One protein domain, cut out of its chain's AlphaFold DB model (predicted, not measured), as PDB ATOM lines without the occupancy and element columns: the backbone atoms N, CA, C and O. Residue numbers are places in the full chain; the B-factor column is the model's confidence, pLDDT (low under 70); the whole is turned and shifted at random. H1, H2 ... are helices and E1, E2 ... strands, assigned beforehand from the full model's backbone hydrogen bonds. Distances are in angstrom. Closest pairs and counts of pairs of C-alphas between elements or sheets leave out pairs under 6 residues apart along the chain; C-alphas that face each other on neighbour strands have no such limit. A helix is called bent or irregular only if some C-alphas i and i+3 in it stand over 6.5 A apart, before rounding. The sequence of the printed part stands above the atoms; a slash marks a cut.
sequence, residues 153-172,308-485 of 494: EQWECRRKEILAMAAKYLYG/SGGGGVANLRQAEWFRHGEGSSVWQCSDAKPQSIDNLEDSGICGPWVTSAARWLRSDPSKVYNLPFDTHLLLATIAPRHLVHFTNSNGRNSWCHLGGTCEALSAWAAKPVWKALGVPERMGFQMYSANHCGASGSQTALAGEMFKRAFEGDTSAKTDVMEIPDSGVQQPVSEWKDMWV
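Overview. This is residues 153 to 172 and 308 to 485 of the 494 residues of an uncharacterized protein of Sorangium cellulosum (UniProt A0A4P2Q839). A narrow sheet of two parallel strands, E1 and E2, is covered by one long helix over each face, H7 and H8. Beyond H7 the short H6 packs on it, and the long H1 packs on H6 with residues 162 to 166; short helices H2, H3, H4 and H5 cluster at the end away from H8, and H9 lies near H7. The printed part has 198 residues, with named elements in the order H1 H2 H3 H4 H5 H6 E1 H7 E2 H8 H9, and the class is mostly helix. It is compact, with a radius of gyration of the C-alphas of 16.6 A and spans of 48 by 40 by 36 A.

Along the chain. E1 is residues 386 to 392, 20.4 A from C-alpha 386 at (18.027, -22.470, -32.145) to C-alpha 392; E2 is 427 to 432, 16.4 A. H7 is 404 to 420, 25.1 A, and H8 is 441 to 456, 21.4 A. H1 is 153 to 171, 25.7 A, beginning at C-alpha 153 (34.115, -16.140, -25.226). The shorter helices are H2, 316 to 324; H3, 326 to 329; H4, 356 to 363; H5, 365 to 370; H6, 375 to 380; and H9, 477 to 484, ending at C-alpha 484 (25.334, -39.021, -14.807). H4 and H9 are irregular, with C-alphas 357 and 360 7.4 A apart and 478 and 481 7.0 A apart; H1 and H7 only just, at 6.7 A for 168 and 171 and 6.6 A for 413 and 416.

Arrangement. E1 and E2 are parallel at 13 degrees, with N 428 and O 387 at 2.9 A and N 389 and O 428 at 3.0 A. E1, H7 and E2 form a strand-helix-strand unit, two parallel neighbour strands with a helix between, and its crossover is right-handed. The closest C-alphas of H7 and E2 are Ala 411 and Phe 429, 6.8 A; of H8 and E1, His 386 and Ala 454, 6.3 A. Residues 466 to 467 pair parallel with 429 to 430 of E2. H6 touches H7 at a shallow tilt of 32 degrees, the same way, closest at C-alphas 376 and 410, 4.3 A. H1 touches H6 with residues 162 to 166 alone, C-alphas 162 and 378 being 6.4 A apart, and H4 with 167 to 171 alone, C-alphas 170 and 358 being 4.3 A apart. H2 touches H5, opposite ways at a steep tilt of 40 degrees, C-alphas 317 and 368 being 6.1 A apart; H2 and H3 touch only at the corner, C-alphas 322 and 328 being 4.8 A apart. H9 and H7 are close but not clearly touching, C-alphas 480 and 409 being 7.5 A apart; H7 and H8 are apart. Every O i to N i+4 pair is within hydrogen-bond range in H2, H6 and H8; H1 has 14 of 15, H7 10 of 13, H4 and H9 2 of 4 each, and H5 0 of 2, with 3 of 3 O i to N i+3 pairs; H3 is too short for an O i to N i+4 pair.

Size, cuts and confidence. The C-alphas of Ser 363 and Ser 460 are the two farthest apart, 48.7 A. Residues 173 to 307 are not printed, and C-alphas 172 and 308 are 20.3 A apart across the cut. The links H3 to H4, E1 to H7 and H8 to H9 are long. Mean pLDDT of the printed part is 94.6, and no printed residue is under 70.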
ATOM      1  N   GLU A 153      32.996 -16.012 -24.281       94.69
ATOM      2  CA  GLU A 153      34.115 -16.140 -25.226       94.69
ATOM      3  C   GLU A 153      34.870 -17.461 -25.023       94.69
ATOM      4  O   GLU A 153      35.271 -18.107 -25.992       94.69
ATOM      5  N   GLN A 154      35.024 -17.907 -23.770       96.38
ATOM      6  CA  GLN A 154      35.598 -19.222 -23.473       96.38
ATOM      7  C   GLN A 154      34.711 -20.355 -23.992       96.38
ATOM      8  O   GLN A 154      35.240 -21.357 -24.481       96.38
ATOM      9  N   TRP A 155      33.384 -20.195 -23.950       97.69
ATOM     10  CA  TRP A 155      32.464 -21.165 -24.543       97.69
ATOM     11  C   TRP A 155      32.714 -21.356 -26.041       97.69
ATOM     12  O   TRP A 155      32.749 -22.496 -26.499       97.69
ATOM     13  N   GLU A 156      32.989 -20.295 -26.800       95.62
ATOM     14  CA  GLU A 156      33.306 -20.439 -28.227       95.62
ATOM     15  C   GLU A 156      34.562 -21.288 -28.472       95.62
ATOM     16  O   GLU A 156      34.612 -22.079 -29.419       95.62
ATOM     17  N   CYS A 157      35.567 -21.201 -27.599       96.12
ATOM     18  CA  CYS A 157      36.735 -22.078 -27.690       96.12
ATOM     19  C   CYS A 157      36.433 -23.503 -27.228       96.12
ATOM     20  O   CYS A 157      36.883 -24.455 -27.869       96.12
ATOM     21  N   ARG A 158      35.628 -23.671 -26.174       97.81
ATOM     22  CA  ARG A 158      35.178 -24.990 -25.717       97.81
ATOM     23  C   ARG A 158      34.368 -25.700 -26.800       97.81
ATOM     24  O   ARG A 158      34.574 -26.885 -27.038       97.81
ATOM     25  N   ARG A 159      33.519 -24.968 -27.521       97.50
ATOM     26  CA  ARG A 159      32.771 -25.457 -28.683       97.50
ATOM     27  C   ARG A 159      33.712 -26.026 -29.745       97.50
ATOM     28  O   ARG A 159      33.514 -27.153 -30.192       97.50
ATOM     29  N   LYS A 160      34.765 -25.287 -30.112       96.12
ATOM     30  CA  LYS A 160      35.781 -25.749 -31.078       96.12
ATOM     31  C   LYS A 160      36.549 -26.975 -30.574       96.12
ATOM     32  O   LYS A 160      36.803 -27.887 -31.354       96.12
ATOM     33  N   GLU A 161      36.874 -27.026 -29.285       97.69
ATOM     34  CA  GLU A 161      37.520 -28.185 -28.662       97.69
ATOM     35  C   GLU A 161      36.630 -29.437 -28.719       97.69
ATOM     36  O   GLU A 161      37.096 -30.497 -29.132       97.69
ATOM     37  N   ILE A 162      35.337 -29.315 -28.400       98.50
ATOM     38  CA  ILE A 162      34.365 -30.417 -28.497       98.50
ATOM     39  C   ILE A 162      34.265 -30.935 -29.935       98.50
ATOM     40  O   ILE A 162      34.325 -32.145 -30.156       98.50
ATOM     41  N   LEU A 163      34.162 -30.036 -30.917       97.19
ATOM     42  CA  LEU A 163      34.118 -30.414 -32.333       97.19
ATOM     43  C   LEU A 163      35.410 -31.114 -32.779       97.19
ATOM     44  O   LEU A 163      35.338 -32.095 -33.520       97.19
ATOM     45  N   ALA A 164      36.577 -30.671 -32.301       96.38
ATOM     46  CA  ALA A 164      37.857 -31.316 -32.592       96.38
ATOM     47  C   ALA A 164      37.951 -32.726 -31.983       96.38
ATOM     48  O   ALA A 164      38.414 -33.655 -32.651       96.38
ATOM     49  N   MET A 165      37.462 -32.916 -30.752       97.88
ATOM     50  CA  MET A 165      37.365 -34.241 -30.129       97.88
ATOM     51  C   MET A 165      36.421 -35.157 -30.919       97.88
ATOM     52  O   MET A 165      36.780 -36.293 -31.233       97.88
ATOM     53  N   ALA A 166      35.249 -34.657 -31.309       97.38
ATOM     54  CA  ALA A 166      34.282 -35.407 -32.105       97.38
ATOM     55  C   ALA A 166      34.832 -35.805 -33.485       97.38
ATOM     56  O   ALA A 166      34.703 -36.962 -33.897       97.38
ATOM     57  N   ALA A 167      35.500 -34.875 -34.171       95.62
ATOM     58  CA  ALA A 167      36.196 -35.138 -35.427       95.62
ATOM     59  C   ALA A 167      37.242 -36.250 -35.258       95.62
ATOM     60  O   ALA A 167      37.199 -37.258 -35.964       95.62
ATOM     61  N   LYS A 168      38.140 -36.126 -34.270       96.19
ATOM     62  CA  LYS A 168      39.229 -37.093 -34.069       96.19
ATOM     63  C   LYS A 168      38.727 -38.493 -33.706       96.19
ATOM     64  O   LYS A 168      39.291 -39.475 -34.186       96.19
ATOM     65  N   TYR A 169      37.704 -38.596 -32.860       97.50
ATOM     66  CA  TYR A 169      37.353 -39.867 -32.222       97.50
ATOM     67  C   TYR A 169      36.105 -40.567 -32.784       97.50
ATOM     68  O   TYR A 169      35.942 -41.755 -32.505       97.50
ATOM     69  N   LEU A 170      35.252 -39.889 -33.569       96.12
ATOM     70  CA  LEU A 170      34.023 -40.484 -34.136       96.12
ATOM     71  C   LEU A 170      33.848 -40.301 -35.646       96.12
ATOM     72  O   LEU A 170      33.410 -41.237 -36.321       96.12
ATOM     73  N   TYR A 171      34.144 -39.113 -36.176       95.31
ATOM     74  CA  TYR A 171      33.699 -38.737 -37.526       95.31
ATOM     75  C   TYR A 171      34.808 -38.594 -38.569       95.31
ATOM     76  O   TYR A 171      34.509 -38.396 -39.747       95.31
ATOM     77  N   GLY A 172      36.072 -38.711 -38.167       86.81
ATOM     78  CA  GLY A 172      37.200 -38.573 -39.078       86.81
ATOM     79  C   GLY A 172      37.453 -37.116 -39.456       86.81
ATOM     80  O   GLY A 172      36.954 -36.199 -38.796       86.81
ATOM     81  N   SER A 308      16.248 -39.208 -33.403       97.06
ATOM     82  CA  SER A 308      17.556 -39.503 -34.000       97.06
ATOM     83  C   SER A 308      18.189 -40.772 -33.442       97.06
ATOM     84  O   SER A 308      18.867 -41.483 -34.176       97.06
ATOM     85  N   GLY A 309      17.959 -41.087 -32.170       95.62
ATOM     86  CA  GLY A 309      18.441 -42.297 -31.517       95.62
ATOM     87  C   GLY A 309      19.965 -42.497 -31.481       95.62
ATOM     88  O   GLY A 309      20.743 -41.542 -31.534       95.62
ATOM     89  N   GLY A 310      20.398 -43.762 -31.385       95.06
ATOM     90  CA  GLY A 310      21.811 -44.192 -31.327       95.06
ATOM     91  C   GLY A 310      22.657 -43.749 -32.523       95.06
ATOM     92  O   GLY A 310      22.237 -43.898 -33.660       95.06
ATOM     93  N   GLY A 311      23.840 -43.169 -32.315       92.44
ATOM     94  CA  GLY A 311      24.623 -42.543 -33.401       92.44
ATOM     95  C   GLY A 311      24.089 -41.173 -33.860       92.44
ATOM     96  O   GLY A 311      24.717 -40.516 -34.686       92.44
ATOM     97  N   GLY A 312      22.947 -40.742 -33.316       95.94
ATOM     98  CA  GLY A 312      22.472 -39.364 -33.302       95.94
ATOM     99  C   GLY A 312      22.716 -38.742 -31.928       95.94
ATOM    100  O   GLY A 312      23.851 -38.689 -31.455       95.94
ATOM    101  N   VAL A 313      21.648 -38.279 -31.277       97.88
ATOM    102  CA  VAL A 313      21.731 -37.554 -30.000       97.88
ATOM    103  C   VAL A 313      21.800 -38.482 -28.777       97.88
ATOM    104  O   VAL A 313      22.214 -38.042 -27.705       97.88
ATOM    105  N   ALA A 314      21.466 -39.771 -28.894       97.88
ATOM    106  CA  ALA A 314      21.577 -40.711 -27.773       97.88
ATOM    107  C   ALA A 314      23.026 -40.806 -27.262       97.88
ATOM    108  O   ALA A 314      23.927 -41.129 -28.036       97.88
ATOM    109  N   ASN A 315      23.246 -40.520 -25.973       98.12
ATOM    110  CA  ASN A 315      24.587 -40.567 -25.384       98.12
ATOM    111  C   ASN A 315      25.141 -41.992 -25.298       98.12
ATOM    112  O   ASN A 315      24.416 -42.960 -25.045       98.12
ATOM    113  N   LEU A 316      26.449 -42.090 -25.515       98.12
ATOM    114  CA  LEU A 316      27.190 -43.336 -25.630       98.12
ATOM    115  C   LEU A 316      27.316 -44.034 -24.276       98.12
ATOM    116  O   LEU A 316      27.175 -45.252 -24.214       98.12
ATOM    117  N   ARG A 317      27.529 -43.283 -23.189       98.38
ATOM    118  CA  ARG A 317      27.714 -43.844 -21.838       98.38
ATOM    119  C   ARG A 317      26.475 -44.526 -21.275       98.38
ATOM    120  O   ARG A 317      26.569 -45.651 -20.796       98.38
ATOM    121  N   GLN A 318      25.309 -43.887 -21.345       97.81
ATOM    122  CA  GLN A 318      24.068 -44.502 -20.876       97.81
ATOM    123  C   GLN A 318      23.654 -45.654 -21.794       97.81
ATOM    124  O   GLN A 318      23.164 -46.676 -21.312       97.81
ATOM    125  N   ALA A 319      23.894 -45.535 -23.105       97.38
ATOM    126  CA  ALA A 319      23.665 -46.641 -24.026       97.38
ATOM    127  C   ALA A 319      24.565 -47.848 -23.696       97.38
ATOM    128  O   ALA A 319      24.063 -48.968 -23.621       97.38
ATOM    129  N   GLU A 320      25.853 -47.632 -23.417       97.81
ATOM    130  CA  GLU A 320      26.784 -48.672 -22.962       97.81
ATOM    131  C   GLU A 320      26.336 -49.307 -21.644       97.81
ATOM    132  O   GLU A 320      26.258 -50.529 -21.528       97.81
ATOM    133  N   TRP A 321      25.952 -48.488 -20.667       97.56
ATOM    134  CA  TRP A 321      25.452 -48.955 -19.377       97.56
ATOM    135  C   TRP A 321      24.190 -49.821 -19.502       97.56
ATOM    136  O   TRP A 321      24.080 -50.841 -18.820       97.56
ATOM    137  N   PHE A 322      23.259 -49.482 -20.401       96.44
ATOM    138  CA  PHE A 322      22.075 -50.306 -20.665       96.44
ATOM    139  C   PHE A 322      22.384 -51.614 -21.399       96.44
ATOM    140  O   PHE A 322      21.709 -52.623 -21.160       96.44
ATOM    141  N   ARG A 323      23.344 -51.591 -22.331       95.31
ATOM    142  CA  ARG A 323      23.678 -52.740 -23.185       95.31
ATOM    143  C   ARG A 323      24.550 -53.755 -22.462       95.31
ATOM    144  O   ARG A 323      24.230 -54.942 -22.483       95.31
ATOM    145  N   HIS A 324      25.604 -53.272 -21.814       95.75
ATOM    146  CA  HIS A 324      26.716 -54.088 -21.321       95.75
ATOM    147  C   HIS A 324      27.001 -53.893 -19.825       95.75
ATOM    148  O   HIS A 324      27.808 -54.627 -19.261       95.75
ATOM    149  N   GLY A 325      26.333 -52.939 -19.166       95.56
ATOM    150  CA  GLY A 325      26.523 -52.621 -17.750       95.56
ATOM    151  C   GLY A 325      25.336 -52.965 -16.842       95.56
ATOM    152  O   GLY A 325      24.418 -53.715 -17.190       95.56
ATOM    153  N   GLU A 326      25.354 -52.378 -15.645       94.38
ATOM    154  CA  GLU A 326      24.342 -52.594 -14.598       94.38
ATOM    155  C   GLU A 326      22.936 -52.147 -15.020       94.38
ATOM    156  O   GLU A 326      21.939 -52.700 -14.547       94.38
ATOM    157  N   GLY A 327      22.842 -51.216 -15.974       94.19
ATOM    158  CA  GLY A 327      21.580 -50.724 -16.526       94.19
ATOM    159  C   GLY A 327      20.754 -51.798 -17.205       94.19
ATOM    160  O   GLY A 327      19.537 -51.660 -17.341       94.19
ATOM    161  N   SER A 328      21.378 -52.919 -17.569       92.56
ATOM    162  CA  SER A 328      20.650 -54.067 -18.088       92.56
ATOM    163  C   SER A 328      19.579 -54.574 -17.111       92.56
ATOM    164  O   SER A 328      18.531 -55.030 -17.570       92.56
ATOM    165  N   SER A 329      19.804 -54.429 -15.798       91.19
ATOM    166  CA  SER A 329      18.891 -54.874 -14.733       91.19
ATOM    167  C   SER A 329      17.630 -54.017 -14.578       91.19
ATOM    168  O   SER A 329      16.601 -54.533 -14.142       91.19
ATOM    169  N   VAL A 330      17.681 -52.736 -14.959       88.19
ATOM    170  CA  VAL A 330      16.539 -51.807 -14.869       88.19
ATOM    171  C   VAL A 330      15.819 -51.614 -16.203       88.19
ATOM    172  O   VAL A 330      14.791 -50.948 -16.264       88.19
ATOM    173  N   TRP A 331      16.335 -52.208 -17.279       90.19
ATOM    174  CA  TRP A 331      15.713 -52.160 -18.596       90.19
ATOM    175  C   TRP A 331      14.416 -52.966 -18.625       90.19
ATOM    176  O   TRP A 331      14.426 -54.186 -18.454       90.19
ATOM    177  N   GLN A 332      13.306 -52.291 -18.897       87.31
ATOM    178  CA  GLN A 332      11.971 -52.896 -18.872       87.31
ATOM    179  C   GLN A 332      11.372 -53.066 -20.271       87.31
ATOM    180  O   GLN A 332      10.278 -53.615 -20.409       87.31
ATOM    181  N   CYS A 333      12.066 -52.597 -21.307       88.38
ATOM    182  CA  CYS A 333      11.604 -52.708 -22.679       88.38
ATOM    183  C   CYS A 333      11.706 -54.141 -23.198       88.38
ATOM    184  O   CYS A 333      12.730 -54.805 -23.025       88.38
ATOM    185  N   SER A 334      10.645 -54.609 -23.857       84.88
ATOM    186  CA  SER A 334      10.612 -55.936 -24.482       84.88
ATOM    187  C   SER A 334      11.372 -55.998 -25.808       84.88
ATOM    188  O   SER A 334      11.593 -57.088 -26.331       84.88
ATOM    189  N   ASP A 335      11.723 -54.843 -26.380       85.62
ATOM    190  CA  ASP A 335      12.572 -54.761 -27.562       85.62
ATOM    191  C   ASP A 335      14.067 -54.771 -27.196       85.62
ATOM    192  O   ASP A 335      14.466 -54.914 -26.035       85.62
ATOM    193  N   ALA A 336      14.914 -54.699 -28.224       87.88
ATOM    194  CA  ALA A 336      16.355 -54.721 -28.041       87.88
ATOM    195  C   ALA A 336      16.842 -53.533 -27.194       87.88
ATOM    196  O   ALA A 336      16.280 -52.441 -27.226       87.88
ATOM    197  N   LYS A 337      17.958 -53.741 -26.486       92.31
ATOM    198  CA  LYS A 337      18.740 -52.675 -25.837       92.31
ATOM    199  C   LYS A 337      19.046 -51.541 -26.835       92.31
ATOM    200  O   LYS A 337      19.082 -51.807 -28.043       92.31
ATOM    201  N   PRO A 338      19.298 -50.301 -26.367       93.50
ATOM    202  CA  PRO A 338      19.359 -49.148 -27.255       93.50
ATOM    203  C   PRO A 338      20.473 -49.314 -28.287       93.50
ATOM    204  O   PRO A 338      21.483 -49.976 -28.032       93.50
ATOM    205  N   GLN A 339      20.285 -48.728 -29.462       93.00
ATOM    206  CA  GLN A 339      21.334 -48.605 -30.458       93.00
ATOM    207  C   GLN A 339      22.492 -47.774 -29.888       93.00
ATOM    208  O   GLN A 339      22.282 -46.706 -29.316       93.00
ATOM    209  N   SER A 340      23.710 -48.277 -30.052       93.38
ATOM    210  CA  SER A 340      24.967 -47.666 -29.626       93.38
ATOM    211  C   SER A 340      26.067 -47.974 -30.646       93.38
ATOM    212  O   SER A 340      25.810 -48.514 -31.721       93.38
ATOM    213  N   ILE A 341      27.304 -47.608 -30.321       93.50
ATOM    214  CA  ILE A 341      28.454 -47.659 -31.225       93.50
ATOM    215  C   ILE A 341      28.731 -49.073 -31.773       93.50
ATOM    216  O   ILE A 341      29.095 -49.219 -32.938       93.50
ATOM    217  N   ASP A 342      28.494 -50.122 -30.982       92.50
ATOM    218  CA  ASP A 342      28.762 -51.529 -31.315       92.50
ATOM    219  C   ASP A 342      27.707 -52.181 -32.225       92.50
ATOM    220  O   ASP A 342      28.005 -53.182 -32.877       92.50
ATOM    221  N   ASN A 343      26.493 -51.630 -32.307       92.44
ATOM    222  CA  ASN A 343      25.414 -52.149 -33.160       92.44
ATOM    223  C   ASN A 343      24.812 -51.105 -34.114       92.44
ATOM    224  O   ASN A 343      23.725 -51.318 -34.653       92.44
ATOM    225  N   LEU A 344      25.505 -49.985 -34.314       91.75
ATOM    226  CA  LEU A 344      25.161 -48.981 -35.311       91.75
ATOM    227  C   LEU A 344      25.433 -49.522 -36.720       91.75
ATOM    228  O   LEU A 344      26.506 -50.079 -36.982       91.75
ATOM    229  N   GLU A 345      24.478 -49.363 -37.634       88.50
ATOM    230  CA  GLU A 345      24.634 -49.810 -39.017       88.50
ATOM    231  C   GLU A 345      25.640 -48.938 -39.787       88.50
ATOM    232  O   GLU A 345      25.699 -47.720 -39.633       88.50
ATOM    233  N   ASP A 346      26.411 -49.564 -40.678       80.88
ATOM    234  CA  ASP A 346      27.398 -48.870 -41.515       80.88
ATOM    235  C   ASP A 346      26.773 -48.064 -42.665       80.88
ATOM    236  O   ASP A 346      27.352 -47.087 -43.140       80.88
ATOM    237  N   SER A 347      25.589 -48.471 -43.127       80.19
ATOM    238  CA  SER A 347      24.962 -47.959 -44.351       80.19
ATOM    239  C   SER A 347      23.456 -47.741 -44.196       80.19
ATOM    240  O   SER A 347      22.672 -48.119 -45.070       80.19
ATOM    241  N   GLY A 348      23.028 -47.188 -43.061       85.44
ATOM    242  CA  GLY A 348      21.625 -46.832 -42.862       85.44
ATOM    243  C   GLY A 348      21.199 -45.576 -43.628       85.44
ATOM    244  O   GLY A 348      22.012 -44.864 -44.220       85.44
ATOM    245  N   ILE A 349      19.891 -45.303 -43.629       91.38
ATOM    246  CA  ILE A 349      19.313 -44.151 -44.333       91.38
ATOM    247  C   ILE A 349      19.922 -42.828 -43.839       91.38
ATOM    248  O   ILE A 349      20.068 -42.616 -42.634       91.38
ATOM    249  N   CYS A 350      20.280 -41.946 -44.780       93.19
ATOM    250  CA  CYS A 350      21.010 -40.698 -44.512       93.19
ATOM    251  C   CYS A 350      22.342 -40.897 -43.746       93.19
ATOM    252  O   CYS A 350      22.857 -39.955 -43.144       93.19
ATOM    253  N   GLY A 351      22.892 -42.115 -43.742       88.75
ATOM    254  CA  GLY A 351      24.230 -42.411 -43.246       88.75
ATOM    255  C   GLY A 351      25.326 -42.065 -44.266       88.75
ATOM    256  O   GLY A 351      25.022 -41.612 -45.371       88.75
ATOM    257  N   PRO A 352      26.602 -42.295 -43.919       91.94
ATOM    258  CA  PRO A 352      27.066 -42.929 -42.683       91.94
ATOM    259  C   PRO A 352      26.918 -42.011 -41.459       91.94
ATOM    260  O   PRO A 352      27.023 -40.787 -41.563       91.94
ATOM    261  N   TRP A 353      26.685 -42.590 -40.280       92.00
ATOM    262  CA  TRP A 353      26.494 -41.812 -39.045       92.00
ATOM    263  C   TRP A 353      27.760 -41.685 -38.198       92.00
ATOM    264  O   TRP A 353      27.890 -40.723 -37.458       92.00
ATOM    265  N   VAL A 354      28.719 -42.597 -38.353       94.31
ATOM    266  CA  VAL A 354      30.102 -42.498 -37.851       94.31
ATOM    267  C   VAL A 354      31.060 -42.895 -38.976       94.31
ATOM    268  O   VAL A 354      30.610 -43.407 -40.001       94.31
ATOM    269  N   THR A 355      32.365 -42.669 -38.824       94.25
ATOM    270  CA  THR A 355      33.357 -43.090 -39.835       94.25
ATOM    271  C   THR A 355      34.335 -44.121 -39.288       94.25
ATOM    272  O   THR A 355      34.156 -44.673 -38.196       94.25
ATOM    273  N   SER A 356      35.400 -44.401 -40.045       94.31
ATOM    274  CA  SER A 356      36.467 -45.289 -39.594       94.31
ATOM    275  C   SER A 356      37.178 -44.783 -38.330       94.31
ATOM    276  O   SER A 356      37.720 -45.603 -37.586       94.31
ATOM    277  N   ALA A 357      37.089 -43.483 -38.023       95.38
ATOM    278  CA  ALA A 357      37.577 -42.897 -36.775       95.38
ATOM    279  C   ALA A 357      36.944 -43.525 -35.524       95.38
ATOM    280  O   ALA A 357      37.617 -43.653 -34.507       95.38
ATOM    281  N   ALA A 358      35.698 -44.004 -35.604       96.12
ATOM    282  CA  ALA A 358      35.021 -44.665 -34.489       96.12
ATOM    283  C   ALA A 358      35.419 -46.144 -34.296       96.12
ATOM    284  O   ALA A 358      34.939 -46.794 -33.367       96.12
ATOM    285  N   ARG A 359      36.274 -46.724 -35.156       95.44
ATOM    286  CA  ARG A 359      36.555 -48.177 -35.167       95.44
ATOM    287  C   ARG A 359      37.061 -48.717 -33.829       95.44
ATOM    288  O   ARG A 359      36.731 -49.847 -33.476       95.44
ATOM    289  N   TRP A 360      37.853 -47.936 -33.100       96.12
ATOM    290  CA  TRP A 360      38.381 -48.337 -31.796       96.12
ATOM    291  C   TRP A 360      37.266 -48.527 -30.756       96.12
ATOM    292  O   TRP A 360      37.279 -49.532 -30.058       96.12
ATOM    293  N   LEU A 361      36.254 -47.652 -30.738       96.75
ATOM    294  CA  LEU A 361      35.058 -47.817 -29.901       96.75
ATOM    295  C   LEU A 361      34.188 -48.974 -30.382       96.75
ATOM    296  O   LEU A 361      33.670 -49.734 -29.580       96.75
ATOM    297  N   ARG A 362      34.034 -49.147 -31.701       95.44
ATOM    298  CA  ARG A 362      33.248 -50.272 -32.244       95.44
ATOM    299  C   ARG A 362      33.865 -51.631 -31.918       95.44
ATOM    300  O   ARG A 362      33.141 -52.613 -31.813       95.44
ATOM    301  N   SER A 363      35.191 -51.687 -31.790       96.06
ATOM    302  CA  SER A 363      35.918 -52.917 -31.449       96.06
ATOM    303  C   SER A 363      35.913 -53.204 -29.946       96.06
ATOM    304  O   SER A 363      36.001 -54.364 -29.555       96.06
ATOM    305  N   ASP A 364      35.824 -52.163 -29.118       96.94
ATOM    306  CA  ASP A 364      35.760 -52.254 -27.660       96.94
ATOM    307  C   ASP A 364      34.833 -51.148 -27.120       96.94
ATOM    308  O   ASP A 364      35.295 -50.046 -26.805       96.94
ATOM    309  N   PRO A 365      33.512 -51.399 -27.044       96.44
ATOM    310  CA  PRO A 365      32.538 -50.367 -26.687       96.44
ATOM    311  C   PRO A 365      32.666 -49.890 -25.238       96.44
ATOM    312  O   PRO A 365      32.300 -48.754 -24.948       96.44
ATOM    313  N   SER A 366      33.332 -50.649 -24.359       96.38
ATOM    314  CA  SER A 366      33.657 -50.186 -23.002       96.38
ATOM    315  C   SER A 366      34.521 -48.916 -22.999       96.38
ATOM    316  O   SER A 366      34.505 -48.133 -22.046       96.38
ATOM    317  N   LYS A 367      35.237 -48.649 -24.101       97.94
ATOM    318  CA  LYS A 367      36.059 -47.451 -24.286       97.94
ATOM    319  C   LYS A 367      35.268 -46.157 -24.432       97.94
ATOM    320  O   LYS A 367      35.883 -45.091 -24.396       97.94
ATOM    321  N   VAL A 368      33.936 -46.191 -24.524       97.94
ATOM    322  CA  VAL A 368      33.139 -44.953 -24.465       97.94
ATOM    323  C   VAL A 368      33.368 -44.188 -23.159       97.94
ATOM    324  O   VAL A 368      33.328 -42.960 -23.164       97.94
ATOM    325  N   TYR A 369      33.699 -44.874 -22.059       98.31
ATOM    326  CA  TYR A 369      34.033 -44.220 -20.790       98.31
ATOM    327  C   TYR A 369      35.389 -43.497 -20.827       98.31
ATOM    328  O   TYR A 369      35.622 -42.614 -20.005       98.31
ATOM    329  N   ASN A 370      36.262 -43.818 -21.788       98.25
ATOM    330  CA  ASN A 370      37.527 -43.115 -22.016       98.25
ATOM    331  C   ASN A 370      37.388 -41.891 -22.938       98.25
ATOM    332  O   ASN A 370      38.330 -41.109 -23.070       98.25
ATOM    333  N   LEU A 371      36.239 -41.705 -23.599       97.50
ATOM    334  CA  LEU A 371      36.027 -40.555 -24.477       97.50
ATOM    335  C   LEU A 371      35.979 -39.250 -23.675       97.50
ATOM    336  O   LEU A 371      35.178 -39.141 -22.752       97.50
ATOM    337  N   PRO A 372      36.714 -38.199 -24.060       97.31
ATOM    338  CA  PRO A 372      36.681 -36.921 -23.341       97.31
ATOM    339  C   PRO A 372      35.425 -36.072 -23.611       97.31
ATOM    340  O   PRO A 372      35.327 -34.927 -23.175       97.31
ATOM    341  N   PHE A 373      34.455 -36.621 -24.338       98.06
ATOM    342  CA  PHE A 373      33.160 -36.011 -24.612       98.06
ATOM    343  C   PHE A 373      32.071 -37.090 -24.695       98.06
ATOM    344  O   PHE A 373      32.356 -38.289 -24.668       98.06
ATOM    345  N   ASP A 374      30.819 -36.653 -24.785       98.50
ATOM    346  CA  ASP A 374      29.678 -37.480 -25.182       98.50
ATOM    347  C   ASP A 374      28.743 -36.651 -26.080       98.50
ATOM    348  O   ASP A 374      28.993 -35.463 -26.324       98.50
ATOM    349  N   THR A 375      27.670 -37.248 -26.593       97.75
ATOM    350  CA  THR A 375      26.767 -36.579 -27.542       97.75
ATOM    351  C   THR A 375      26.043 -35.372 -26.946       97.75
ATOM    352  O   THR A 375      25.693 -34.476 -27.706       97.75
ATOM    353  N   HIS A 376      25.863 -35.272 -25.621       98.81
ATOM    354  CA  HIS A 376      25.289 -34.072 -24.990       98.81
ATOM    355  C   HIS A 376      26.187 -32.844 -25.179       98.81
ATOM    356  O   HIS A 376      25.679 -31.754 -25.434       98.81
ATOM    357  N   LEU A 377      27.514 -33.014 -25.131       98.81
ATOM    358  CA  LEU A 377      28.455 -31.934 -25.436       98.81
ATOM    359  C   LEU A 377      28.369 -31.533 -26.898       98.81
ATOM    360  O   LEU A 377      28.349 -30.345 -27.213       98.81
ATOM    361  N   LEU A 378      28.304 -32.518 -27.791       98.25
ATOM    362  CA  LEU A 378      28.225 -32.251 -29.217       98.25
ATOM    363  C   LEU A 378      26.897 -31.570 -29.587       98.25
ATOM    364  O   LEU A 378      26.909 -30.587 -30.321       98.25
ATOM    365  N   LEU A 379      25.779 -31.988 -28.988       98.81
ATOM    366  CA  LEU A 379      24.494 -31.292 -29.064       98.81
ATOM    367  C   LEU A 379      24.608 -29.851 -28.559       98.81
ATOM    368  O   LEU A 379      24.138 -28.930 -29.226       98.81
ATOM    369  N   ALA A 380      25.279 -29.641 -27.423       98.81
ATOM    370  CA  ALA A 380      25.476 -28.316 -26.850       98.81
ATOM    371  C   ALA A 380      26.254 -27.366 -27.770       98.81
ATOM    372  O   ALA A 380      26.029 -26.162 -27.700       98.81
ATOM    373  N   THR A 381      27.091 -27.866 -28.691       98.75
ATOM    374  CA  THR A 381      27.788 -27.014 -29.679       98.75
ATOM    375  C   THR A 381      26.856 -26.289 -30.654       98.75
ATOM    376  O   THR A 381      27.301 -25.401 -31.386       98.75
ATOM    377  N   ILE A 382      25.563 -26.629 -30.676       98.88
ATOM    378  CA  ILE A 382      24.562 -25.857 -31.412       98.88
ATOM    379  C   ILE A 382      24.309 -24.508 -30.727       98.88
ATOM    380  O   ILE A 382      24.044 -23.520 -31.413       98.88
ATOM    381  N   ALA A 383      24.457 -24.417 -29.405       98.62
ATOM    382  CA  ALA A 383      24.276 -23.176 -28.667       98.62
ATOM    383  C   ALA A 383      25.263 -22.087 -29.141       98.62
ATOM    384  O   ALA A 383      26.438 -22.389 -29.369       98.62
ATOM    385  N   PRO A 384      24.821 -20.820 -29.280       98.44
ATOM    386  CA  PRO A 384      23.520 -20.262 -28.883       98.44
ATOM    387  C   PRO A 384      22.453 -20.263 -30.001       98.44
ATOM    388  O   PRO A 384      21.510 -19.466 -29.941       98.44
ATOM    389  N   ARG A 385      22.599 -21.077 -31.057       98.75
ATOM    390  CA  ARG A 385      21.599 -21.178 -32.137       98.75
ATOM    391  C   ARG A 385      20.331 -21.875 -31.644       98.75
ATOM    392  O   ARG A 385      20.285 -22.402 -30.528       98.75
ATOM    393  N   HIS A 386      19.296 -21.846 -32.475       98.88
ATOM    394  CA  HIS A 386      18.027 -22.470 -32.145       98.88
ATOM    395  C   HIS A 386      18.088 -23.976 -32.393       98.88
ATOM    396  O   HIS A 386      18.562 -24.440 -33.433       98.88
ATOM    397  N   LEU A 387      17.580 -24.737 -31.434       98.88
ATOM    398  CA  LEU A 387      17.468 -26.184 -31.492       98.88
ATOM    399  C   LEU A 387      16.088 -26.588 -30.996       98.88
ATOM    400  O   LEU A 387      15.701 -26.237 -29.883       98.88
ATOM    401  N   VAL A 388      15.381 -27.398 -31.774       98.56
ATOM    402  CA  VAL A 388      14.278 -28.199 -31.240       98.56
ATOM    403  C   VAL A 388      14.528 -29.674 -31.527       98.56
ATOM    404  O   VAL A 388      14.782 -30.074 -32.664       98.56
ATOM    405  N   HIS A 389      14.511 -30.484 -30.474       98.62
ATOM    406  CA  HIS A 389      14.820 -31.910 -30.536       98.62
ATOM    407  C   HIS A 389      13.650 -32.732 -30.005       98.62
ATOM    408  O   HIS A 389      13.157 -32.522 -28.903       98.62
ATOM    409  N   PHE A 390      13.206 -33.687 -30.804       97.88
ATOM    410  CA  PHE A 390      12.135 -34.599 -30.462       97.88
ATOM    411  C   PHE A 390      12.668 -36.017 -30.339       97.88
ATOM    412  O   PHE A 390      13.426 -36.475 -31.194       97.88
ATOM    413  N   THR A 391      12.203 -36.741 -29.330       95.25
ATOM    414  CA  THR A 391      12.339 -38.199 -29.264       95.25
ATOM    415  C   THR A 391      10.992 -38.824 -28.932       95.25
ATOM    416  O   THR A 391      10.060 -38.135 -28.525       95.25
ATOM    417  N   ASN A 392      10.870 -40.127 -29.119       91.00
ATOM    418  CA  ASN A 392       9.599 -40.825 -29.050       91.00
ATOM    419  C   ASN A 392       9.696 -41.982 -28.063       91.00
ATOM    420  O   ASN A 392      10.623 -42.789 -28.138       91.00
ATOM    421  N   SER A 393       8.737 -42.066 -27.147       86.81
ATOM    422  CA  SER A 393       8.596 -43.220 -26.260       86.81
ATOM    423  C   SER A 393       7.618 -44.259 -26.820       86.81
ATOM    424  O   SER A 393       7.666 -45.416 -26.423       86.81
ATOM    425  N   ASN A 394       6.725 -43.864 -27.741       81.62
ATOM    426  CA  ASN A 394       5.675 -44.705 -28.326       81.62
ATOM    427  C   ASN A 394       4.895 -45.537 -27.274       81.62
ATOM    428  O   ASN A 394       4.676 -46.743 -27.414       81.62
ATOM    429  N   GLY A 395       4.500 -44.886 -26.178       72.75
ATOM    430  CA  GLY A 395       3.991 -45.532 -24.966       72.75
ATOM    431  C   GLY A 395       5.102 -45.841 -23.957       72.75
ATOM    432  O   GLY A 395       6.228 -45.375 -24.089       72.75
ATOM    433  N   ARG A 396       4.784 -46.577 -22.887       72.38
ATOM    434  CA  ARG A 396       5.801 -47.057 -21.936       72.38
ATOM    435  C   ARG A 396       6.397 -48.357 -22.474       72.38
ATOM    436  O   ARG A 396       5.638 -49.252 -22.830       72.38
ATOM    437  N   ASN A 397       7.726 -48.491 -22.432       80.94
ATOM    438  CA  ASN A 397       8.452 -49.718 -22.799       80.94
ATOM    439  C   ASN A 397       8.258 -50.161 -24.266       80.94
ATOM    440  O   ASN A 397       8.233 -51.360 -24.551       80.94
ATOM    441  N   SER A 398       8.176 -49.200 -25.189       83.31
ATOM    442  CA  SER A 398       8.125 -49.429 -26.636       83.31
ATOM    443  C   SER A 398       9.241 -48.657 -27.337       83.31
ATOM    444  O   SER A 398       9.582 -47.555 -26.928       83.31
ATOM    445  N   TRP A 399       9.796 -49.219 -28.415       83.88
ATOM    446  CA  TRP A 399      10.829 -48.575 -29.248       83.88
ATOM    447  C   TRP A 399      12.049 -48.050 -28.485       83.88
ATOM    448  O   TRP A 399      12.758 -47.154 -28.946       83.88
ATOM    449  N   CYS A 400      12.354 -48.650 -27.339       87.75
ATOM    450  CA  CYS A 400      13.493 -48.250 -26.535       87.75
ATOM    451  C   CYS A 400      14.814 -48.560 -27.242       87.75
ATOM    452  O   CYS A 400      15.811 -47.890 -26.968       87.75
ATOM    453  N   HIS A 401      14.821 -49.497 -28.200       88.56
ATOM    454  CA  HIS A 401      15.973 -49.748 -29.070       88.56
ATOM    455  C   HIS A 401      16.434 -48.494 -29.838       88.56
ATOM    456  O   HIS A 401      17.614 -48.398 -30.168       88.56
ATOM    457  N   LEU A 402      15.560 -47.506 -30.086       90.12
ATOM    458  CA  LEU A 402      15.970 -46.226 -30.675       90.12
ATOM    459  C   LEU A 402      16.884 -45.435 -29.727       90.12
ATOM    460  O   LEU A 402      17.735 -44.686 -30.189       90.12
ATOM    461  N   GLY A 403      16.775 -45.635 -28.413       94.12
ATOM    462  CA  GLY A 403      17.578 -44.927 -27.417       94.12
ATOM    463  C   GLY A 403      16.960 -43.612 -26.944       94.12
ATOM    464  O   GLY A 403      17.695 -42.713 -26.545       94.12
ATOM    465  N   GLY A 404      15.627 -43.488 -26.938       94.81
ATOM    466  CA  GLY A 404      14.943 -42.249 -26.539       94.81
ATOM    467  C   GLY A 404      15.240 -41.786 -25.106       94.81
ATOM    468  O   GLY A 404      15.342 -40.589 -24.854       94.81
ATOM    469  N   THR A 405      15.484 -42.712 -24.167       95.31
ATOM    470  CA  THR A 405      15.985 -42.360 -22.819       95.31
ATOM    471  C   THR A 405      17.363 -41.695 -22.884       95.31
ATOM    472  O   THR A 405      17.583 -40.679 -22.231       95.31
ATOM    473  N   CYS A 406      18.256 -42.219 -23.729       97.38
ATOM    474  CA  CYS A 406      19.585 -41.659 -23.950       97.38
ATOM    475  C   CYS A 406      19.534 -40.298 -24.648       97.38
ATOM    476  O   CYS A 406      20.318 -39.415 -24.309       97.38
ATOM    477  N   GLU A 407      18.612 -40.100 -25.593       97.94
ATOM    478  CA  GLU A 407      18.369 -38.789 -26.209       97.94
ATOM    479  C   GLU A 407      17.861 -37.764 -25.193       97.94
ATOM    480  O   GLU A 407      18.337 -36.629 -25.181       97.94
ATOM    481  N   ALA A 408      16.927 -38.162 -24.325       98.00
ATOM    482  CA  ALA A 408      16.368 -37.290 -23.297       98.00
ATOM    483  C   ALA A 408      17.417 -36.856 -22.270       98.00
ATOM    484  O   ALA A 408      17.503 -35.667 -21.960       98.00
ATOM    485  N   LEU A 409      18.255 -37.787 -21.800       98.62
ATOM    486  CA  LEU A 409      19.371 -37.455 -20.917       98.62
ATOM    487  C   LEU A 409      20.345 -36.484 -21.602       98.62
ATOM    488  O   LEU A 409      20.762 -35.508 -20.980       98.62
ATOM    489  N   SER A 410      20.666 -36.695 -22.884       98.69
ATOM    490  CA  SER A 410      21.538 -35.780 -23.631       98.69
ATOM    491  C   SER A 410      20.956 -34.374 -23.740       98.69
ATOM    492  O   SER A 410      21.665 -33.400 -23.492       98.69
ATOM    493  N   ALA A 411      19.673 -34.251 -24.086       98.75
ATOM    494  CA  ALA A 411      19.002 -32.960 -24.190       98.75
ATOM    495  C   ALA A 411      18.956 -32.239 -22.833       98.75
ATOM    496  O   ALA A 411      19.316 -31.064 -22.737       98.75
ATOM    497  N   TRP A 412      18.599 -32.963 -21.770       98.75
ATOM    498  CA  TRP A 412      18.580 -32.441 -20.405       98.75
ATOM    499  C   TRP A 412      19.969 -31.988 -19.928       98.75
ATOM    500  O   TRP A 412      20.093 -30.911 -19.348       98.75
ATOM    501  N   ALA A 413      21.023 -32.757 -20.222       98.81
ATOM    502  CA  ALA A 413      22.400 -32.436 -19.845       98.81
ATOM    503  C   ALA A 413      23.032 -31.319 -20.698       98.81
ATOM    504  O   ALA A 413      23.949 -30.643 -20.228       98.81
ATOM    505  N   ALA A 414      22.550 -31.096 -21.926       98.81
ATOM    506  CA  ALA A 414      23.010 -30.022 -22.813       98.81
ATOM    507  C   ALA A 414      22.323 -28.673 -22.531       98.81
ATOM    508  O   ALA A 414      22.945 -27.618 -22.669       98.81
ATOM    509  N   LYS A 415      21.058 -28.691 -22.090       98.69
ATOM    510  CA  LYS A 415      20.251 -27.497 -21.782       98.69
ATOM    511  C   LYS A 415      20.943 -26.452 -20.881       98.69
ATOM    512  O   LYS A 415      20.776 -25.261 -21.168       98.69
ATOM    513  N   PRO A 416      21.730 -26.824 -19.849       98.69
ATOM    514  CA  PRO A 416      22.525 -25.880 -19.063       98.69
ATOM    515  C   PRO A 416      23.389 -24.928 -19.884       98.69
ATOM    516  O   PRO A 416      23.560 -23.787 -19.480       98.69
ATOM    517  N   VAL A 417      23.892 -25.331 -21.052       98.88
ATOM    518  CA  VAL A 417      24.717 -24.451 -21.893       98.88
ATOM    519  C   VAL A 417      23.904 -23.276 -22.442       98.88
ATOM    520  O   VAL A 417      24.348 -22.132 -22.364       98.88
ATOM    521  N   TRP A 418      22.680 -23.513 -22.924       98.81
ATOM    522  CA  TRP A 418      21.793 -22.426 -23.361       98.81
ATOM    523  C   TRP A 418      21.397 -21.506 -22.204       98.81
ATOM    524  O   TRP A 418      21.372 -20.287 -22.384       98.81
ATOM    525  N   LYS A 419      21.137 -22.067 -21.011       98.69
ATOM    526  CA  LYS A 419      20.915 -21.270 -19.793       98.69
ATOM    527  C   LYS A 419      22.129 -20.392 -19.483       98.69
ATOM    528  O   LYS A 419      21.975 -19.189 -19.295       98.69
ATOM    529  N   ALA A 420      23.324 -20.978 -19.493       98.75
ATOM    530  CA  ALA A 420      24.567 -20.307 -19.137       98.75
ATOM    531  C   ALA A 420      24.914 -19.161 -20.099       98.75
ATOM    532  O   ALA A 420      25.458 -18.143 -19.679       98.75
ATOM    533  N   LEU A 421      24.548 -19.296 -21.378       98.62
ATOM    534  CA  LEU A 421      24.694 -18.253 -22.398       98.62
ATOM    535  C   LEU A 421      23.614 -17.156 -22.316       98.62
ATOM    536  O   LEU A 421      23.741 -16.121 -22.978       98.62
ATOM    537  N   GLY A 422      22.582 -17.346 -21.486       98.31
ATOM    538  CA  GLY A 422      21.477 -16.405 -21.293       98.31
ATOM    539  C   GLY A 422      20.388 -16.489 -22.362       98.31
ATOM    540  O   GLY A 422      19.690 -15.504 -22.582       98.31
ATOM    541  N   VAL A 423      20.264 -17.632 -23.041       98.50
ATOM    542  CA  VAL A 423      19.269 -17.881 -24.099       98.50
ATOM    543  C   VAL A 423      18.582 -19.247 -23.929       98.50
ATOM    544  O   VAL A 423      18.525 -20.035 -24.884       98.50
ATOM    545  N   PRO A 424      18.096 -19.597 -22.716       98.44
ATOM    546  CA  PRO A 424      17.477 -20.900 -22.461       98.44
ATOM    547  C   PRO A 424      16.364 -21.199 -23.463       98.44
ATOM    548  O   PRO A 424      16.234 -22.318 -23.951       98.44
ATOM    549  N   GLU A 425      15.616 -20.182 -23.855       98.62
ATOM    550  CA  GLU A 425      14.473 -20.255 -24.740       98.62
ATOM    551  C   GLU A 425      14.819 -20.627 -26.190       98.62
ATOM    552  O   GLU A 425      13.907 -20.836 -26.977       98.62
ATOM    553  N   ARG A 426      16.100 -20.750 -26.561       98.81
ATOM    554  CA  ARG A 426      16.516 -21.210 -27.899       98.81
ATOM    555  C   ARG A 426      16.695 -22.724 -28.011       98.81
ATOM    556  O   ARG A 426      16.933 -23.210 -29.112       98.81
ATOM    557  N   MET A 427      16.551 -23.472 -26.918       98.69
ATOM    558  CA  MET A 427      16.533 -24.937 -26.946       98.69
ATOM    559  C   MET A 427      15.199 -25.480 -26.436       98.69
ATOM    560  O   MET A 427      14.884 -25.345 -25.253       98.69
ATOM    561  N   GLY A 428      14.459 -26.160 -27.305       98.62
ATOM    562  CA  GLY A 428      13.293 -26.961 -26.941       98.62
ATOM    563  C   GLY A 428      13.586 -28.453 -27.071       98.62
ATOM    564  O   GLY A 428      14.289 -28.880 -27.986       98.62
ATOM    565  N   PHE A 429      13.026 -29.260 -26.182       98.69
ATOM    566  CA  PHE A 429      12.983 -30.707 -26.333       98.69
ATOM    567  C   PHE A 429      11.662 -31.267 -25.831       98.69
ATOM    568  O   PHE A 429      11.141 -30.848 -24.794       98.69
ATOM    569  N   GLN A 430      11.157 -32.249 -26.570       97.38
ATOM    570  CA  GLN A 430       9.956 -32.974 -26.200       97.38
ATOM    571  C   GLN A 430      10.090 -34.462 -26.508       97.38
ATOM    572  O   GLN A 430      10.320 -34.871 -27.650       97.38
ATOM    573  N   MET A 431       9.857 -35.269 -25.479       94.75
ATOM    574  CA  MET A 431       9.552 -36.681 -25.623       94.75
ATOM    575  C   MET A 431       8.041 -36.863 -25.777       94.75
ATOM    576  O   MET A 431       7.277 -36.508 -24.884       94.75
ATOM    577  N   TYR A 432       7.610 -37.424 -26.903       91.81
ATOM    578  CA  TYR A 432       6.195 -37.640 -27.228       91.81
ATOM    579  C   TYR A 432       5.888 -39.129 -27.423       91.81
ATOM    580  O   TYR A 432       6.765 -39.986 -27.321       91.81
ATOM    581  N   SER A 433       4.624 -39.437 -27.716       89.06
ATOM    582  CA  SER A 433       4.164 -40.786 -28.038       89.06
ATOM    583  C   SER A 433       3.341 -40.774 -29.324       89.06
ATOM    584  O   SER A 433       2.187 -40.344 -29.315       89.06
ATOM    585  N   ALA A 434       3.920 -41.254 -30.424       88.75
ATOM    586  CA  ALA A 434       3.218 -41.483 -31.690       88.75
ATOM    587  C   ALA A 434       3.937 -42.540 -32.547       88.75
ATOM    588  O   ALA A 434       4.952 -43.101 -32.140       88.75
ATOM    589  N   ASN A 435       3.428 -42.793 -33.757       90.25
ATOM    590  CA  ASN A 435       4.113 -43.645 -34.729       90.25
ATOM    591  C   ASN A 435       5.467 -43.047 -35.158       90.25
ATOM    592  O   ASN A 435       5.670 -41.838 -35.087       90.25
ATOM    593  N   HIS A 436       6.380 -43.894 -35.639       91.06
ATOM    594  CA  HIS A 436       7.765 -43.530 -35.921       91.06
ATOM    595  C   HIS A 436       7.809 -42.559 -37.090       91.06
ATOM    596  O   HIS A 436       7.215 -42.831 -38.138       91.06
ATOM    597  N   CYS A 437       8.477 -41.426 -36.900       91.62
ATOM    598  CA  CYS A 437       8.478 -40.294 -37.824       91.62
ATOM    599  C   CYS A 437       7.074 -39.768 -38.171       91.62
ATOM    600  O   CYS A 437       6.902 -39.023 -39.135       91.62
ATOM    601  N   GLY A 438       6.062 -40.148 -37.390       85.38
ATOM    602  CA  GLY A 438       4.714 -39.626 -37.482       85.38
ATOM    603  C   GLY A 438       4.619 -38.368 -36.638       85.38
ATOM    604  O   GLY A 438       4.593 -38.452 -35.412       85.38
ATOM    605  N   ALA A 439       4.555 -37.209 -37.292       77.19
ATOM    606  CA  ALA A 439       4.413 -35.940 -36.594       77.19
ATOM    607  C   ALA A 439       3.113 -35.923 -35.770       77.19
ATOM    608  O   ALA A 439       2.007 -36.002 -36.311       77.19
ATOM    609  N   SER A 440       3.248 -35.819 -34.452       84.12
ATOM    610  CA  SER A 440       2.137 -35.588 -33.532       84.12
ATOM    611  C   SER A 440       1.785 -34.099 -33.461       84.12
ATOM    612  O   SER A 440       2.613 -33.233 -33.748       84.12
ATOM    613  N   GLY A 441       0.554 -33.785 -33.045       87.69
ATOM    614  CA  GLY A 441       0.110 -32.395 -32.886       87.69
ATOM    615  C   GLY A 441       0.946 -31.595 -31.881       87.69
ATOM    616  O   GLY A 441       1.107 -30.389 -32.044       87.69
ATOM    617  N   SER A 442       1.520 -32.249 -30.864       87.69
ATOM    618  CA  SER A 442       2.384 -31.576 -29.892       87.69
ATOM    619  C   SER A 442       3.761 -31.244 -30.473       87.69
ATOM    620  O   SER A 442       4.236 -30.122 -30.299       87.69
ATOM    621  N   GLN A 443       4.356 -32.155 -31.250       90.88
ATOM    622  CA  GLN A 443       5.624 -31.886 -31.930       90.88
ATOM    623  C   GLN A 443       5.512 -30.731 -32.917       90.88
ATOM    624  O   GLN A 443       6.361 -29.840 -32.934       90.88
ATOM    625  N   THR A 444       4.469 -30.737 -33.749       92.69
ATOM    626  CA  THR A 444       4.266 -29.667 -34.729       92.69
ATOM    627  C   THR A 444       3.961 -28.339 -34.048       92.69
ATOM    628  O   THR A 444       4.404 -27.306 -34.547       92.69
ATOM    629  N   ALA A 445       3.304 -28.347 -32.882       96.50
ATOM    630  CA  ALA A 445       3.103 -27.148 -32.074       96.50
ATOM    631  C   ALA A 445       4.430 -26.563 -31.561       96.50
ATOM    632  O   ALA A 445       4.710 -25.394 -31.828       96.50
ATOM    633  N   LEU A 446       5.282 -27.354 -30.894       98.00
ATOM    634  CA  LEU A 446       6.575 -26.859 -30.396       98.00
ATOM    635  C   LEU A 446       7.507 -26.430 -31.542       98.00
ATOM    636  O   LEU A 446       8.163 -25.392 -31.449       98.00
ATOM    637  N   ALA A 447       7.548 -27.191 -32.640       97.94
ATOM    638  CA  ALA A 447       8.320 -26.817 -33.823       97.94
ATOM    639  C   ALA A 447       7.814 -25.501 -34.432       97.94
ATOM    640  O   ALA A 447       8.618 -24.628 -34.750       97.94
ATOM    641  N   GLY A 448       6.493 -25.325 -34.532       98.06
ATOM    642  CA  GLY A 448       5.864 -24.092 -35.005       98.06
ATOM    643  C   GLY A 448       6.241 -22.873 -34.166       98.06
ATOM    644  O   GLY A 448       6.619 -21.841 -34.716       98.06
ATOM    645  N   GLU A 449       6.208 -22.997 -32.840       98.56
ATOM    646  CA  GLU A 449       6.666 -21.938 -31.933       98.56
ATOM    647  C   GLU A 449       8.164 -21.647 -32.111       98.56
ATOM    648  O   GLU A 449       8.579 -20.486 -32.082       98.56
ATOM    649  N   MET A 450       8.983 -22.677 -32.361       98.69
ATOM    650  CA  MET A 450      10.413 -22.496 -32.629       98.69
ATOM    651  C   MET A 450      10.660 -21.783 -33.958       98.69
ATOM    652  O   MET A 450      11.554 -20.943 -34.027       98.69
ATOM    653  N   PHE A 451       9.855 -22.042 -34.991       98.44
ATOM    654  CA  PHE A 451       9.939 -21.313 -36.258       98.44
ATOM    655  C   PHE A 451       9.648 -19.821 -36.069       98.44
ATOM    656  O   PHE A 451      10.437 -18.995 -36.529       98.44
ATOM    657  N   LYS A 452       8.589 -19.470 -35.327       98.12
ATOM    658  CA  LYS A 452       8.265 -18.069 -35.002       98.12
ATOM    659  C   LYS A 452       9.408 -17.391 -34.251       98.12
ATOM    660  O   LYS A 452       9.852 -16.306 -34.619       98.12
ATOM    661  N   ARG A 453       9.951 -18.049 -33.222       98.12
ATOM    662  CA  ARG A 453      11.087 -17.507 -32.467       98.12
ATOM    663  C   ARG A 453      12.322 -17.314 -33.345       98.12
ATOM    664  O   ARG A 453      12.901 -16.231 -33.344       98.12
ATOM    665  N   ALA A 454      12.721 -18.353 -34.072       98.06
ATOM    666  CA  ALA A 454      13.982 -18.377 -34.804       98.06
ATOM    667  C   ALA A 454      13.977 -17.464 -36.037       98.06
ATOM    668  O   ALA A 454      15.003 -16.859 -36.336       98.06
ATOM    669  N   PHE A 455      12.846 -17.360 -36.744       97.69
ATOM    670  CA  PHE A 455      12.780 -16.691 -38.050       97.69
ATOM    671  C   PHE A 455      11.949 -15.411 -38.075       97.69
ATOM    672  O   PHE A 455      12.108 -14.610 -38.998       97.69
ATOM    673  N   GLU A 456      11.078 -15.203 -37.089       96.12
ATOM    674  CA  GLU A 456      10.237 -14.001 -36.978       96.12
ATOM    675  C   GLU A 456      10.634 -13.137 -35.771       96.12
ATOM    676  O   GLU A 456      10.165 -12.009 -35.635       96.12
ATOM    677  N   GLY A 457      11.521 -13.635 -34.900       96.06
ATOM    678  CA  GLY A 457      11.951 -12.929 -33.694       96.06
ATOM    679  C   GLY A 457      10.868 -12.851 -32.615       96.06
ATOM    680  O   GLY A 457      10.946 -11.991 -31.734       96.06
ATOM    681  N   ASP A 458       9.855 -13.725 -32.665       97.94
ATOM    682  CA  ASP A 458       8.765 -13.735 -31.691       97.94
ATOM    683  C   ASP A 458       9.264 -14.196 -30.311       97.94
ATOM    684  O   ASP A 458       9.394 -15.383 -29.998       97.94
ATOM    685  N   THR A 459       9.545 -13.219 -29.451       97.19
ATOM    686  CA  THR A 459       9.983 -13.466 -28.073       97.19
ATOM    687  C   THR A 459       8.869 -14.036 -27.192       97.19
ATOM    688  O   THR A 459       9.173 -14.655 -26.170       97.19
ATOM    689  N   SER A 460       7.595 -13.917 -27.589       97.88
ATOM    690  CA  SER A 460       6.449 -14.431 -26.830       97.88
ATOM    691  C   SER A 460       6.223 -15.940 -27.002       97.88
ATOM    692  O   SER A 460       5.601 -16.555 -26.118       97.88
ATOM    693  N   ALA A 461       6.780 -16.520 -28.075       98.06
ATOM    694  CA  ALA A 461       6.646 -17.923 -28.452       98.06
ATOM    695  C   ALA A 461       7.027 -18.892 -27.314       98.06
ATOM    696  O   ALA A 461       7.961 -18.658 -26.537       98.06
ATOM    697  N   LYS A 462       6.302 -20.002 -27.165       97.62
ATOM    698  CA  LYS A 462       6.488 -20.939 -26.037       97.62
ATOM    699  C   LYS A 462       7.437 -22.067 -26.403       97.62
ATOM    700  O   LYS A 462       7.035 -23.114 -26.887       97.62
ATOM    701  N   THR A 463       8.718 -21.817 -26.163       98.31
ATOM    702  CA  THR A 463       9.797 -22.631 -26.732       98.31
ATOM    703  C   THR A 463      10.898 -23.000 -25.733       98.31
ATOM    704  O   THR A 463      11.752 -23.823 -26.054       98.31
ATOM    705  N   ASP A 464      10.848 -22.464 -24.507       97.75
ATOM    706  CA  ASP A 464      11.625 -22.982 -23.376       97.75
ATOM    707  C   ASP A 464      10.900 -24.194 -22.768       97.75
ATOM    708  O   ASP A 464      10.204 -24.094 -21.760       97.75
ATOM    709  N   VAL A 465      10.974 -25.326 -23.462       97.75
ATOM    710  CA  VAL A 465      10.251 -26.559 -23.118       97.75
ATOM    711  C   VAL A 465      11.265 -27.675 -22.947       97.75
ATOM    712  O   VAL A 465      11.951 -27.962 -23.917       97.75
ATOM    713  N   MET A 466      11.338 -28.290 -21.757       97.81
ATOM    714  CA  MET A 466      11.947 -29.608 -21.483       97.81
ATOM    715  C   MET A 466      10.854 -30.575 -21.031       97.81
ATOM    716  O   MET A 466      10.557 -30.667 -19.841       97.81
ATOM    717  N   GLU A 467      10.246 -31.291 -21.973       97.00
ATOM    718  CA  GLU A 467       9.194 -32.265 -21.669       97.00
ATOM    719  C   GLU A 467       9.758 -33.690 -21.701       97.00
ATOM    720  O   GLU A 467      10.005 -34.255 -22.768       97.00
ATOM    721  N   ILE A 468       9.983 -34.257 -20.513       96.19
ATOM    722  CA  ILE A 468      10.490 -35.619 -20.306       96.19
ATOM    723  C   ILE A 468       9.576 -36.305 -19.282       96.19
ATOM    724  O   ILE A 468       9.761 -36.118 -18.079       96.19
ATOM    725  N   PRO A 469       8.555 -37.060 -19.715       92.56
ATOM    726  CA  PRO A 469       7.702 -37.786 -18.787       92.56
ATOM    727  C   PRO A 469       8.450 -38.999 -18.219       92.56
ATOM    728  O   PRO A 469       9.009 -39.790 -18.978       92.56
ATOM    729  N   ASP A 470       8.385 -39.215 -16.900       89.56
ATOM    730  CA  ASP A 470       8.989 -40.395 -16.250       89.56
ATOM    731  C   ASP A 470       8.484 -41.718 -16.850       89.56
ATOM    732  O   ASP A 470       9.209 -42.705 -16.924       89.56
ATOM    733  N   SER A 471       7.243 -41.743 -17.346       88.00
ATOM    734  CA  SER A 471       6.667 -42.912 -18.021       88.00
ATOM    735  C   SER A 471       7.282 -43.216 -19.393       88.00
ATOM    736  O   SER A 471       7.031 -44.294 -19.930       88.00
ATOM    737  N   GLY A 472       8.021 -42.271 -19.981       89.12
ATOM    738  CA  GLY A 472       8.658 -42.395 -21.293       89.12
ATOM    739  C   GLY A 472      10.125 -42.833 -21.243       89.12
ATOM    740  O   GLY A 472      10.700 -43.155 -22.282       89.12
ATOM    741  N   VAL A 473      10.732 -42.887 -20.055       92.31
ATOM    742  CA  VAL A 473      12.153 -43.217 -19.869       92.31
ATOM    743  C   VAL A 473      12.345 -44.556 -19.157       92.31
ATOM    744  O   VAL A 473      11.515 -44.989 -18.365       92.31
ATOM    745  N   GLN A 474      13.454 -45.238 -19.454       91.75
ATOM    746  CA  GLN A 474      13.827 -46.511 -18.817       91.75
ATOM    747  C   GLN A 474      14.556 -46.316 -17.481       91.75
ATOM    748  O   GLN A 474      14.550 -47.208 -16.640       91.75
ATOM    749  N   GLN A 475      15.167 -45.146 -17.286       92.19
ATOM    750  CA  GLN A 475      15.766 -44.715 -16.027       92.19
ATOM    751  C   GLN A 475      15.053 -43.436 -15.564       92.19
ATOM    752  O   GLN A 475      15.038 -42.482 -16.349       92.19
ATOM    753  N   PRO A 476      14.500 -43.386 -14.337       92.06
ATOM    754  CA  PRO A 476      13.802 -42.210 -13.822       92.06
ATOM    755  C   PRO A 476      14.656 -40.941 -13.881       92.06
ATOM    756  O   PRO A 476      15.843 -40.970 -13.548       92.06
ATOM    757  N   VAL A 477      14.042 -39.809 -14.240       94.75
ATOM    758  CA  VAL A 477      14.753 -38.521 -14.354       94.75
ATOM    759  C   VAL A 477      15.356 -38.097 -13.011       94.75
ATOM    760  O   VAL A 477      16.433 -37.504 -12.968       94.75
ATOM    761  N   SER A 478      14.704 -38.460 -11.900       95.56
ATOM    762  CA  SER A 478      15.170 -38.173 -10.538       95.56
ATOM    763  C   SER A 478      16.550 -38.752 -10.211       95.56
ATOM    764  O   SER A 478      17.212 -38.241  -9.316       95.56
ATOM    765  N   GLU A 479      16.997 -39.792 -10.917       96.06
ATOM    766  CA  GLU A 479      18.295 -40.440 -10.679       96.06
ATOM    767  C   GLU A 479      19.432 -39.821 -11.505       96.06
ATOM    768  O   GLU A 479      20.611 -40.043 -11.223       96.06
ATOM    769  N   TRP A 480      19.110 -39.046 -12.547       97.25
ATOM    770  CA  TRP A 480      20.104 -38.636 -13.537       97.25
ATOM    771  C   TRP A 480      21.177 -37.717 -12.975       97.25
ATOM    772  O   TRP A 480      22.344 -37.852 -13.346       97.25
ATOM    773  N   LYS A 481      20.803 -36.798 -12.077       96.50
ATOM    774  CA  LYS A 481      21.765 -35.874 -11.472       96.50
ATOM    775  C   LYS A 481      22.856 -36.639 -10.728       96.50
ATOM    776  O   LYS A 481      24.026 -36.373 -10.964       96.50
ATOM    777  N   ASP A 482      22.485 -37.611  -9.903       96.69
ATOM    778  CA  ASP A 482      23.443 -38.351  -9.081       96.69
ATOM    779  C   ASP A 482      24.285 -39.321  -9.917       96.69
ATOM    780  O   ASP A 482      25.499 -39.441  -9.705       96.69
ATOM    781  N   MET A 483      23.661 -39.972 -10.902       97.25
ATOM    782  CA  MET A 483      24.307 -41.013 -11.701       97.25
ATOM    783  C   MET A 483      25.169 -40.475 -12.838       97.25
ATOM    784  O   MET A 483      26.248 -41.012 -13.073       97.25
ATOM    785  N   TRP A 484      24.728 -39.429 -13.535       98.31
ATOM    786  CA  TRP A 484      25.334 -39.021 -14.807       98.31
ATOM    787  C   TRP A 484      26.031 -37.674 -14.768       98.31
ATOM    788  O   TRP A 484      26.795 -37.377 -15.680       98.31
ATOM    789  N   VAL A 485      25.789 -36.861 -13.745       98.06
ATOM    790  CA  VAL A 485      26.252 -35.474 -13.705       98.06
ATOM    791  C   VAL A 485      27.045 -35.219 -12.428       98.06
ATOM    792  O   VAL A 485      26.709 -35.689 -11.344       98.06
TER     793      VAL A 485